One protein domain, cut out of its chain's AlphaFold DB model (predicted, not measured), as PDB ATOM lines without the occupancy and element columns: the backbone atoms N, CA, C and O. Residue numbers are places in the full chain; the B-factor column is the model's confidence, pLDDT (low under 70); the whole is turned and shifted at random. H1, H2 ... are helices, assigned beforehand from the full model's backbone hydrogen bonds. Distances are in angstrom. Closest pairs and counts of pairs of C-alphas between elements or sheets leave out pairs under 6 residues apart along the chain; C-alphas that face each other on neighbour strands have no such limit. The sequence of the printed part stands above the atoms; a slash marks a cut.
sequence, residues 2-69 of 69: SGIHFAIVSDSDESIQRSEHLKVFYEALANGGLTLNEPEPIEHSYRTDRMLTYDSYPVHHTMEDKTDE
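What this domain is: This is residues 2 to 69 of the 69 residues of an uncharacterized protein of Anisakis simplex (UniProt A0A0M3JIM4). Little regular structure is found here: two short helices, H1 then H2, meet in a corner at one end of a flat, open model, and a long unnamed stretch, residues 32 to 69, trails away from them, with residues 57 to 69 sticking out free. The printed part has 68 residues, with 18 in the two named helices and no named strand; the class is all helix. It is extended, with a radius of gyration of the C-alphas of 21.2 A and spans of 55 by 40 by 15 A.

How they stand to each other: Look first at H1, residues 13 to 18, and H2, residues 20 to 31, joined by a tight link of one residue. They touch only at the corner by this link, H2 with residues 22 to 23 alone; the closest C-alphas, of Ile 16 and Leu 22, are 5.3 A apart. Their lines stand at a steep tilt of 57 degrees, opposite ways. In H1 and H2 every O i to N i+4 pair is within hydrogen-bond range.

Where its parts are: Find C-alpha 13 at (32.561, 73.169, -31.242), where H1 begins; it runs 8.7 A to C-alpha 18. H2 runs 16.3 A from C-alpha 20 to C-alpha 31 at (37.653, 70.795, -13.488).

The domain as a whole: The C-alphas of Gly 32 and Glu 69, the two farthest apart, are 58.5 A apart. The printed part has no cut. Look for pLDDT under 70 at residues 63 to 69.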
ATOM      1  N   SER A   2      35.516  54.869 -11.414       77.25
ATOM      2  CA  SER A   2      35.597  54.107 -12.676       77.25
ATOM      3  C   SER A   2      36.993  54.073 -13.317       77.25
ATOM      4  O   SER A   2      37.200  53.279 -14.223       77.25
ATOM      5  N   GLY A   3      37.944  54.902 -12.859       83.44
ATOM      6  CA  GLY A   3      39.318  54.938 -13.388       83.44
ATOM      7  C   GLY A   3      39.453  55.579 -14.775       83.44
ATOM      8  O   GLY A   3      40.457  55.373 -15.448       83.44
ATOM      9  N   ILE A   4      38.442  56.328 -15.220       82.44
ATOM     10  CA  ILE A   4      38.437  56.998 -16.524       82.44
ATOM     11  C   ILE A   4      39.129  58.357 -16.385       82.44
ATOM     12  O   ILE A   4      38.703  59.183 -15.579       82.44
ATOM     13  N   HIS A   5      40.179  58.575 -17.176       84.94
ATOM     14  CA  HIS A   5      40.980  59.809 -17.181       84.94
ATOM     15  C   HIS A   5      40.858  60.611 -18.485       84.94
ATOM     16  O   HIS A   5      41.158  61.806 -18.508       84.94
ATOM     17  N   PHE A   6      40.406  59.959 -19.556       86.38
ATOM     18  CA  PHE A   6      40.285  60.529 -20.892       86.38
ATOM     19  C   PHE A   6      38.882  60.265 -21.432       86.38
ATOM     20  O   PHE A   6      38.321  59.195 -21.185       86.38
ATOM     21  N   ALA A   7      38.322  61.241 -22.136       86.38
ATOM     22  CA  ALA A   7      37.098  61.082 -22.907       86.38
ATOM     23  C   ALA A   7      37.118  62.027 -24.107       86.38
ATOM     24  O   ALA A   7      37.725  63.093 -24.045       86.38
ATOM     25  N   ILE A   8      36.409  61.653 -25.167       87.19
ATOM     26  CA  ILE A   8      36.224  62.486 -26.353       87.19
ATOM     27  C   ILE A   8      34.897  63.235 -26.256       87.19
ATOM     28  O   ILE A   8      33.867  62.682 -25.863       87.19
ATOM     29  N   VAL A   9      34.930  64.504 -26.649       87.69
ATOM     30  CA  VAL A   9      33.742  65.336 -26.825       87.69
ATOM     31  C   VAL A   9      33.008  64.904 -28.096       87.69
ATOM     32  O   VAL A   9      33.589  64.887 -29.177       87.69
ATOM     33  N   SER A  10      31.730  64.541 -27.977       86.81
ATOM     34  CA  SER A  10      30.912  64.110 -29.122       86.81
ATOM     35  C   SER A  10      30.252  65.263 -29.877       86.81
ATOM     36  O   SER A  10      29.840  65.100 -31.023       86.81
ATOM     37  N   ASP A  11      30.082  66.401 -29.210       88.81
ATOM     38  CA  ASP A  11      29.439  67.589 -29.761       88.81
ATOM     39  C   ASP A  11      30.403  68.392 -30.642       88.81
ATOM     40  O   ASP A  11      31.610  68.400 -30.411       88.81
ATOM     41  N   SER A  12      29.875  69.106 -31.640       86.69
ATOM     42  CA  SER A  12      30.691  70.034 -32.422       86.69
ATOM     43  C   SER A  12      31.022  71.293 -31.617       86.69
ATOM     44  O   SER A  12      30.227  71.760 -30.800       86.69
ATOM     45  N   ASP A  13      32.162  71.919 -31.906       84.81
ATOM     46  CA  ASP A  13      32.561  73.169 -31.242       84.81
ATOM     47  C   ASP A  13      31.481  74.258 -31.352       84.81
ATOM     48  O   ASP A  13      31.245  75.026 -30.419       84.81
ATOM     49  N   GLU A  14      30.762  74.298 -32.477       86.00
ATOM     50  CA  GLU A  14      29.663  75.235 -32.704       86.00
ATOM     51  C   GLU A  14      28.473  75.003 -31.762       86.00
ATOM     52  O   GLU A  14      27.869  75.971 -31.286       86.00
ATOM     53  N   SER A  15      28.105  73.745 -31.483       85.06
ATOM     54  CA  SER A  15      26.982  73.437 -30.588       85.06
ATOM     55  C   SER A  15      27.344  73.727 -29.133       85.06
ATOM     56  O   SER A  15      26.530  74.299 -28.401       85.06
ATOM     57  N   ILE A  16      28.587  73.446 -28.745       85.06
ATOM     58  CA  ILE A  16      29.126  73.770 -27.421       85.06
ATOM     59  C   ILE A  16      29.161  75.285 -27.229       85.06
ATOM     60  O   ILE A  16      28.734  75.794 -26.198       85.06
ATOM     61  N   GLN A  17      29.591  76.048 -28.235       86.69
ATOM     62  CA  GLN A  17      29.648  77.505 -28.122       86.69
ATOM     63  C   GLN A  17      28.271  78.166 -27.995       86.69
ATOM     64  O   GLN A  17      28.156  79.191 -27.313       86.69
ATOM     65  N   ARG A  18      27.241  77.590 -28.627       89.88
ATOM     66  CA  ARG A  18      25.863  78.104 -28.590       89.88
ATOM     67  C   ARG A  18      25.111  77.739 -27.310       89.88
ATOM     68  O   ARG A  18      24.237  78.499 -26.906       89.88
ATOM     69  N   SER A  19      25.418  76.601 -26.688       90.25
ATOM     70  CA  SER A  19      24.703  76.108 -25.507       90.25
ATOM     71  C   SER A  19      25.472  76.386 -24.218       90.25
ATOM     72  O   SER A  19      26.533  75.817 -23.971       90.25
ATOM     73  N   GLU A  20      24.899  77.217 -23.347       90.75
ATOM     74  CA  GLU A  20      25.456  77.491 -22.015       90.75
ATOM     75  C   GLU A  20      25.535  76.219 -21.157       90.75
ATOM     76  O   GLU A  20      26.527  75.988 -20.472       90.75
ATOM     77  N   HIS A  21      24.543  75.334 -21.273       91.81
ATOM     78  CA  HIS A  21      24.544  74.050 -20.575       91.81
ATOM     79  C   HIS A  21      25.714  73.153 -20.983       91.81
ATOM     80  O   HIS A  21      26.336  72.541 -20.115       91.81
ATOM     81  N   LEU A  22      26.021  73.076 -22.284       89.00
ATOM     82  CA  LEU A  22      27.131  72.251 -22.762       89.00
ATOM     83  C   LEU A  22      28.470  72.812 -22.287       89.00
ATOM     84  O   LEU A  22      29.308  72.044 -21.823       89.00
ATOM     85  N   LYS A  23      28.651  74.139 -22.310       88.81
ATOM     86  CA  LYS A  23      29.861  74.774 -21.762       88.81
ATOM     87  C   LYS A  23      30.086  74.397 -20.308       88.81
ATOM     88  O   LYS A  23      31.136  73.860 -19.978       88.81
ATOM     89  N   VAL A  24      29.078  74.612 -19.464       92.75
ATOM     90  CA  VAL A  24      29.191  74.336 -18.026       92.75
ATOM     91  C   VAL A  24      29.421  72.846 -17.764       92.75
ATOM     92  O   VAL A  24      30.183  72.491 -16.868       92.75
ATOM     93  N   PHE A  25      28.813  71.960 -18.558       91.12
ATOM     94  CA  PHE A  25      29.029  70.519 -18.449       91.12
ATOM     95  C   PHE A  25      30.481  70.121 -18.746       91.12
ATOM     96  O   PHE A  25      31.115  69.458 -17.923       91.12
ATOM     97  N   TYR A  26      31.033  70.556 -19.881       90.31
ATOM     98  CA  TYR A  26      32.409  70.228 -20.257       90.31
ATOM     99  C   TYR A  26      33.442  70.926 -19.356       90.31
ATOM    100  O   TYR A  26      34.443  70.313 -18.989       90.31
ATOM    101  N   GLU A  27      33.178  72.153 -18.900       89.38
ATOM    102  CA  GLU A  27      34.011  72.832 -17.898       89.38
ATOM    103  C   GLU A  27      34.018  72.086 -16.557       89.38
ATOM    104  O   GLU A  27      35.071  71.928 -15.939       89.38
ATOM    105  N   ALA A  28      32.866  71.582 -16.105       90.50
ATOM    106  CA  ALA A  28      32.785  70.785 -14.885       90.50
ATOM    107  C   ALA A  28      33.551  69.458 -15.011       90.50
ATOM    108  O   ALA A  28      34.213  69.048 -14.057       90.50
ATOM    109  N   LEU A  29      33.511  68.811 -16.181       88.19
ATOM    110  CA  LEU A  29      34.299  67.605 -16.458       88.19
ATOM    111  C   LEU A  29      35.807  67.889 -16.439       88.19
ATOM    112  O   LEU A  29      36.553  67.157 -15.788       88.19
ATOM    113  N   ALA A  30      36.241  68.976 -17.080       87.31
ATOM    114  CA  ALA A  30      37.640  69.397 -17.083       87.31
ATOM    115  C   ALA A  30      38.140  69.730 -15.665       87.31
ATOM    116  O   ALA A  30      39.187  69.246 -15.235       87.31
ATOM    117  N   ASN A  31      37.350  70.480 -14.888       88.56
ATOM    118  CA  ASN A  31      37.653  70.795 -13.488       88.56
ATOM    119  C   ASN A  31      37.637  69.555 -12.580       88.56
ATOM    120  O   ASN A  31      38.336  69.516 -11.569       88.56
ATOM    121  N   GLY A  32      36.864  68.530 -12.946       86.31
ATOM    122  CA  GLY A  32      36.838  67.229 -12.280       86.31
ATOM    123  C   GLY A  32      38.085  66.371 -12.521       86.31
ATOM    124  O   GLY A  32      38.178  65.282 -11.956       86.31
ATOM    125  N   GLY A  33      39.041  66.842 -13.330       84.19
ATOM    126  CA  GLY A  33      40.276  66.126 -13.653       84.19
ATOM    127  C   GLY A  33      40.144  65.168 -14.838       84.19
ATOM    128  O   GLY A  33      41.003  64.305 -15.013       84.19
ATOM    129  N   LEU A  34      39.078  65.299 -15.633       86.75
ATOM    130  CA  LEU A  34      38.919  64.561 -16.876       86.75
ATOM    131  C   LEU A  34      39.576  65.330 -18.024       86.75
ATOM    132  O   LEU A  34      39.309  66.512 -18.236       86.75
ATOM    133  N   THR A  35      40.400  64.645 -18.802       85.06
ATOM    134  CA  THR A  35      40.995  65.217 -20.011       85.06
ATOM    135  C   THR A  35      40.053  64.965 -21.185       85.06
ATOM    136  O   THR A  35      39.787  63.816 -21.527       85.06
ATOM    137  N   LEU A  36      39.541  66.035 -21.799       82.62
ATOM    138  CA  LEU A  36      38.557  65.978 -22.895       82.62
ATOM    139  C   LEU A  36      39.169  65.722 -24.286       82.62
ATOM    140  O   LEU A  36      38.500  65.892 -25.301       82.62
ATOM    141  N   ASN A  37      40.437  65.319 -24.317       81.00
ATOM    142  CA  ASN A  37      41.146  64.885 -25.509       81.00
ATOM    143  C   ASN A  37      41.823  63.553 -25.196       81.00
ATOM    144  O   ASN A  37      42.550  63.445 -24.203       81.00
ATOM    145  N   GLU A  38      41.594  62.554 -26.041       78.56
ATOM    146  CA  GLU A  38      42.368  61.320 -25.994       78.56
ATOM    147  C   GLU A  38      43.769  61.564 -26.578       78.56
ATOM    148  O   GLU A  38      43.910  62.306 -27.554       78.56
ATOM    149  N   PRO A  39      44.823  60.990 -25.972       81.81
ATOM    150  CA  PRO A  39      46.157  61.044 -26.551       81.81
ATOM    151  C   PRO A  39      46.176  60.318 -27.898       81.81
ATOM    152  O   PRO A  39      45.448  59.343 -28.093       81.81
ATOM    153  N   GLU A  40      47.033  60.775 -28.813       81.06
ATOM    154  CA  GLU A  40      47.195  60.102 -30.100       81.06
ATOM    155  C   GLU A  40      47.585  58.631 -29.889       81.06
ATOM    156  O   GLU A  40      48.436  58.325 -29.040       81.06
ATOM    157  N   PRO A  41      46.965  57.703 -30.640       80.50
ATOM    158  CA  PRO A  41      47.349  56.308 -30.583       80.50
ATOM    159  C   PRO A  41      48.817  56.179 -30.990       80.50
ATOM    160  O   PRO A  41      49.260  56.733 -31.995       80.50
ATOM    161  N   ILE A  42      49.582  55.429 -30.198       81.12
ATOM    162  CA  ILE A  42      50.973  55.130 -30.531       81.12
ATOM    163  C   ILE A  42      50.953  54.208 -31.747       81.12
ATOM    164  O   ILE A  42      50.470  53.080 -31.660       81.12
ATOM    165  N   GLU A  43      51.482  54.683 -32.874       79.19
ATOM    166  CA  GLU A  43      51.597  53.854 -34.068       79.19
ATOM    167  C   GLU A  43      52.462  52.618 -33.791       79.19
ATOM    168  O   GLU A  43      53.524  52.686 -33.154       79.19
ATOM    169  N   HIS A  44      52.003  51.473 -34.292       76.00
ATOM    170  CA  HIS A  44      52.769  50.236 -34.263       76.00
ATOM    171  C   HIS A  44      53.883  50.323 -35.307       76.00
ATOM    172  O   HIS A  44      53.637  50.279 -36.509       76.00
ATOM    173  N   SER A  45      55.116  50.437 -34.830       76.19
ATOM    174  CA  SER A  45      56.342  50.458 -35.624       76.19
ATOM    175  C   SER A  45      57.330  49.459 -35.035       76.19
ATOM    176  O   SER A  45      57.217  49.088 -33.866       76.19
ATOM    177  N   TYR A  46      58.367  49.099 -35.783       72.75
ATOM    178  CA  TYR A  46      59.466  48.258 -35.312       72.75
ATOM    179  C   TYR A  46      60.091  48.776 -34.000       72.75
ATOM    180  O   TYR A  46      60.601  48.013 -33.183       72.75
ATOM    181  N   ARG A  47      60.050  50.096 -33.767       75.12
ATOM    182  CA  ARG A  47      60.587  50.725 -32.549       75.12
ATOM    183  C   ARG A  47      59.642  50.636 -31.354       75.12
ATOM    184  O   ARG A  47      60.111  50.639 -30.216       75.12
ATOM    185  N   THR A  48      58.337  50.613 -31.603       77.25
ATOM    186  CA  THR A  48      57.287  50.686 -30.577       77.25
ATOM    187  C   THR A  48      56.670  49.323 -30.273       77.25
ATOM    188  O   THR A  48      56.160  49.127 -29.172       77.25
ATOM    189  N   ASP A  49      56.794  48.354 -31.182       79.25
ATOM    190  CA  ASP A  49      56.234  47.015 -31.061       79.25
ATOM    191  C   ASP A  49      57.295  45.936 -31.326       79.25
ATOM    192  O   ASP A  49      57.794  45.768 -32.436       79.25
ATOM    193  N   ARG A  50      57.625  45.160 -30.286       72.69
ATOM    194  CA  ARG A  50      58.624  44.076 -30.362       72.69
ATOM    195  C   ARG A  50      58.163  42.879 -31.194       72.69
ATOM    196  O   ARG A  50      58.995  42.040 -31.532       72.69
ATOM    197  N   MET A  51      56.862  42.757 -31.453       81.00
ATOM    198  CA  MET A  51      56.303  41.706 -32.304       81.00
ATOM    199  C   MET A  51      56.353  42.098 -33.784       81.00
ATOM    200  O   MET A  51      56.285  41.225 -34.652       81.00
ATOM    201  N   LEU A  52      56.519  43.388 -34.089       74.44
ATOM    202  CA  LEU A  52      56.640  43.867 -35.455       74.44
ATOM    203  C   LEU A  52      58.071  43.628 -35.958       74.44
ATOM    204  O   LEU A  52      59.029  44.204 -35.456       74.44
ATOM    205  N   THR A  53      58.231  42.737 -36.941       73.75
ATOM    206  CA  THR A  53      59.557  42.397 -37.502       73.75
ATOM    207  C   THR A  53      59.979  43.355 -38.621       73.75
ATOM    208  O   THR A  53      61.169  43.598 -38.802       73.75
ATOM    209  N   TYR A  54      59.015  43.919 -39.350       72.75
ATOM    210  CA  TYR A  54      59.239  44.858 -40.449       72.75
ATOM    211  C   TYR A  54      58.196  45.973 -40.393       72.75
ATOM    212  O   TYR A  54      57.028  45.700 -40.118       72.75
ATOM    213  N   ASP A  55      58.613  47.205 -40.684       73.00
ATOM    214  CA  ASP A  55      57.689  48.324 -40.866       73.00
ATOM    215  C   ASP A  55      56.902  48.162 -42.175       73.00
ATOM    216  O   ASP A  55      57.399  47.606 -43.161       73.00
ATOM    217  N   SER A  56      55.666  48.662 -42.198       70.31
ATOM    218  CA  SER A  56      54.861  48.697 -43.418       70.31
ATOM    219  C   SER A  56      55.536  49.589 -44.459       70.31
ATOM    220  O   SER A  56      55.758  50.776 -44.217       70.31
ATOM    221  N   TYR A  57      55.848  49.031 -45.630       72.94
ATOM    222  CA  TYR A  57      56.381  49.813 -46.740       72.94
ATOM    223  C   TYR A  57      55.255  50.666 -47.349       72.94
ATOM    224  O   TYR A  57      54.221  50.103 -47.725       72.94
ATOM    225  N   PRO A  58      55.414  51.996 -47.461       70.88
ATOM    226  CA  PRO A  58      54.411  52.836 -48.096       70.88
ATOM    227  C   PRO A  58      54.319  52.480 -49.583       70.88
ATOM    228  O   PRO A  58      55.261  52.674 -50.353       70.88
ATOM    229  N   VAL A  59      53.177  51.930 -49.994       75.25
ATOM    230  CA  VAL A  59      52.898  51.653 -51.405       75.25
ATOM    231  C   VAL A  59      52.526  52.972 -52.073       75.25
ATOM    232  O   VAL A  59      51.466  53.542 -51.823       75.25
ATOM    233  N   HIS A  60      53.417  53.478 -52.919       75.06
ATOM    234  CA  HIS A  60      53.127  54.620 -53.774       75.06
ATOM    235  C   HIS A  60      52.477  54.117 -55.062       75.06
ATOM    236  O   HIS A  60      53.174  53.640 -55.953       75.06
ATOM    237  N   HIS A  61      51.153  54.232 -55.158       74.38
ATOM    238  CA  HIS A  61      50.436  53.934 -56.396       74.38
ATOM    239  C   HIS A  61      50.896  54.880 -57.512       74.38
ATOM    240  O   HIS A  61      50.723  56.100 -57.428       74.38
ATOM    241  N   THR A  62      51.514  54.321 -58.550       76.44
ATOM    242  CA  THR A  62      51.924  55.043 -59.761       76.44
ATOM    243  C   THR A  62      50.782  55.065 -60.781       76.44
ATOM    244  O   THR A  62      49.785  54.363 -60.639       76.44
ATOM    245  N   MET A  63      50.890  55.890 -61.832       65.31
ATOM    246  CA  MET A  63      49.853  55.949 -62.880       65.31
ATOM    247  C   MET A  63      49.676  54.623 -63.642       65.31
ATOM    248  O   MET A  63      48.649  54.438 -64.284       65.31
ATOM    249  N   GLU A  64      50.640  53.706 -63.543       66.44
ATOM    250  CA  GLU A  64      50.611  52.377 -64.170       66.44
ATOM    251  C   GLU A  64      49.682  51.387 -63.436       66.44
ATOM    252  O   GLU A  64      49.133  50.493 -64.075       66.44
ATOM    253  N   ASP A  65      49.426  51.597 -62.135       62.38
ATOM    254  CA  ASP A  65      48.470  50.805 -61.332       62.38
ATOM    255  C   ASP A  65      47.003  51.070 -61.722       62.38
ATOM    256  O   ASP A  65      46.110  50.309 -61.359       62.38
ATOM    257  N   LYS A  66      46.723  52.154 -62.459       63.19
ATOM    258  CA  LYS A  66      45.381  52.498 -62.955       63.19
ATOM    259  C   LYS A  66      45.145  51.933 -64.357       63.19
ATOM    260  O   LYS A  66      44.794  52.677 -65.266       63.19
ATOM    261  N   THR A  67      45.381  50.639 -64.549       63.16
ATOM    262  CA  THR A  67      45.133  49.955 -65.833       63.16
ATOM    263  C   THR A  67      43.813  49.176 -65.866       63.16
ATOM    264  O   THR A  67      43.644  48.289 -66.696       63.16
ATOM    265  N   ASP A  68      42.851  49.571 -65.027       61.91
ATOM    266  CA  ASP A  68      41.447  49.167 -65.149       61.91
ATOM    267  C   ASP A  68      40.665  50.229 -65.956       61.91
ATOM    268  O   ASP A  68      39.946  51.058 -65.391       61.91
ATOM    269  N   GLU A  69      40.835  50.210 -67.283       50.66
ATOM    270  CA  GLU A  69      39.838  50.678 -68.269       50.66
ATOM    271  C   GLU A  69      39.456  49.531 -69.212       50.66
ATOM    272  O   GLU A  69      40.373  48.814 -69.682       50.66
TER     273      GLU A  69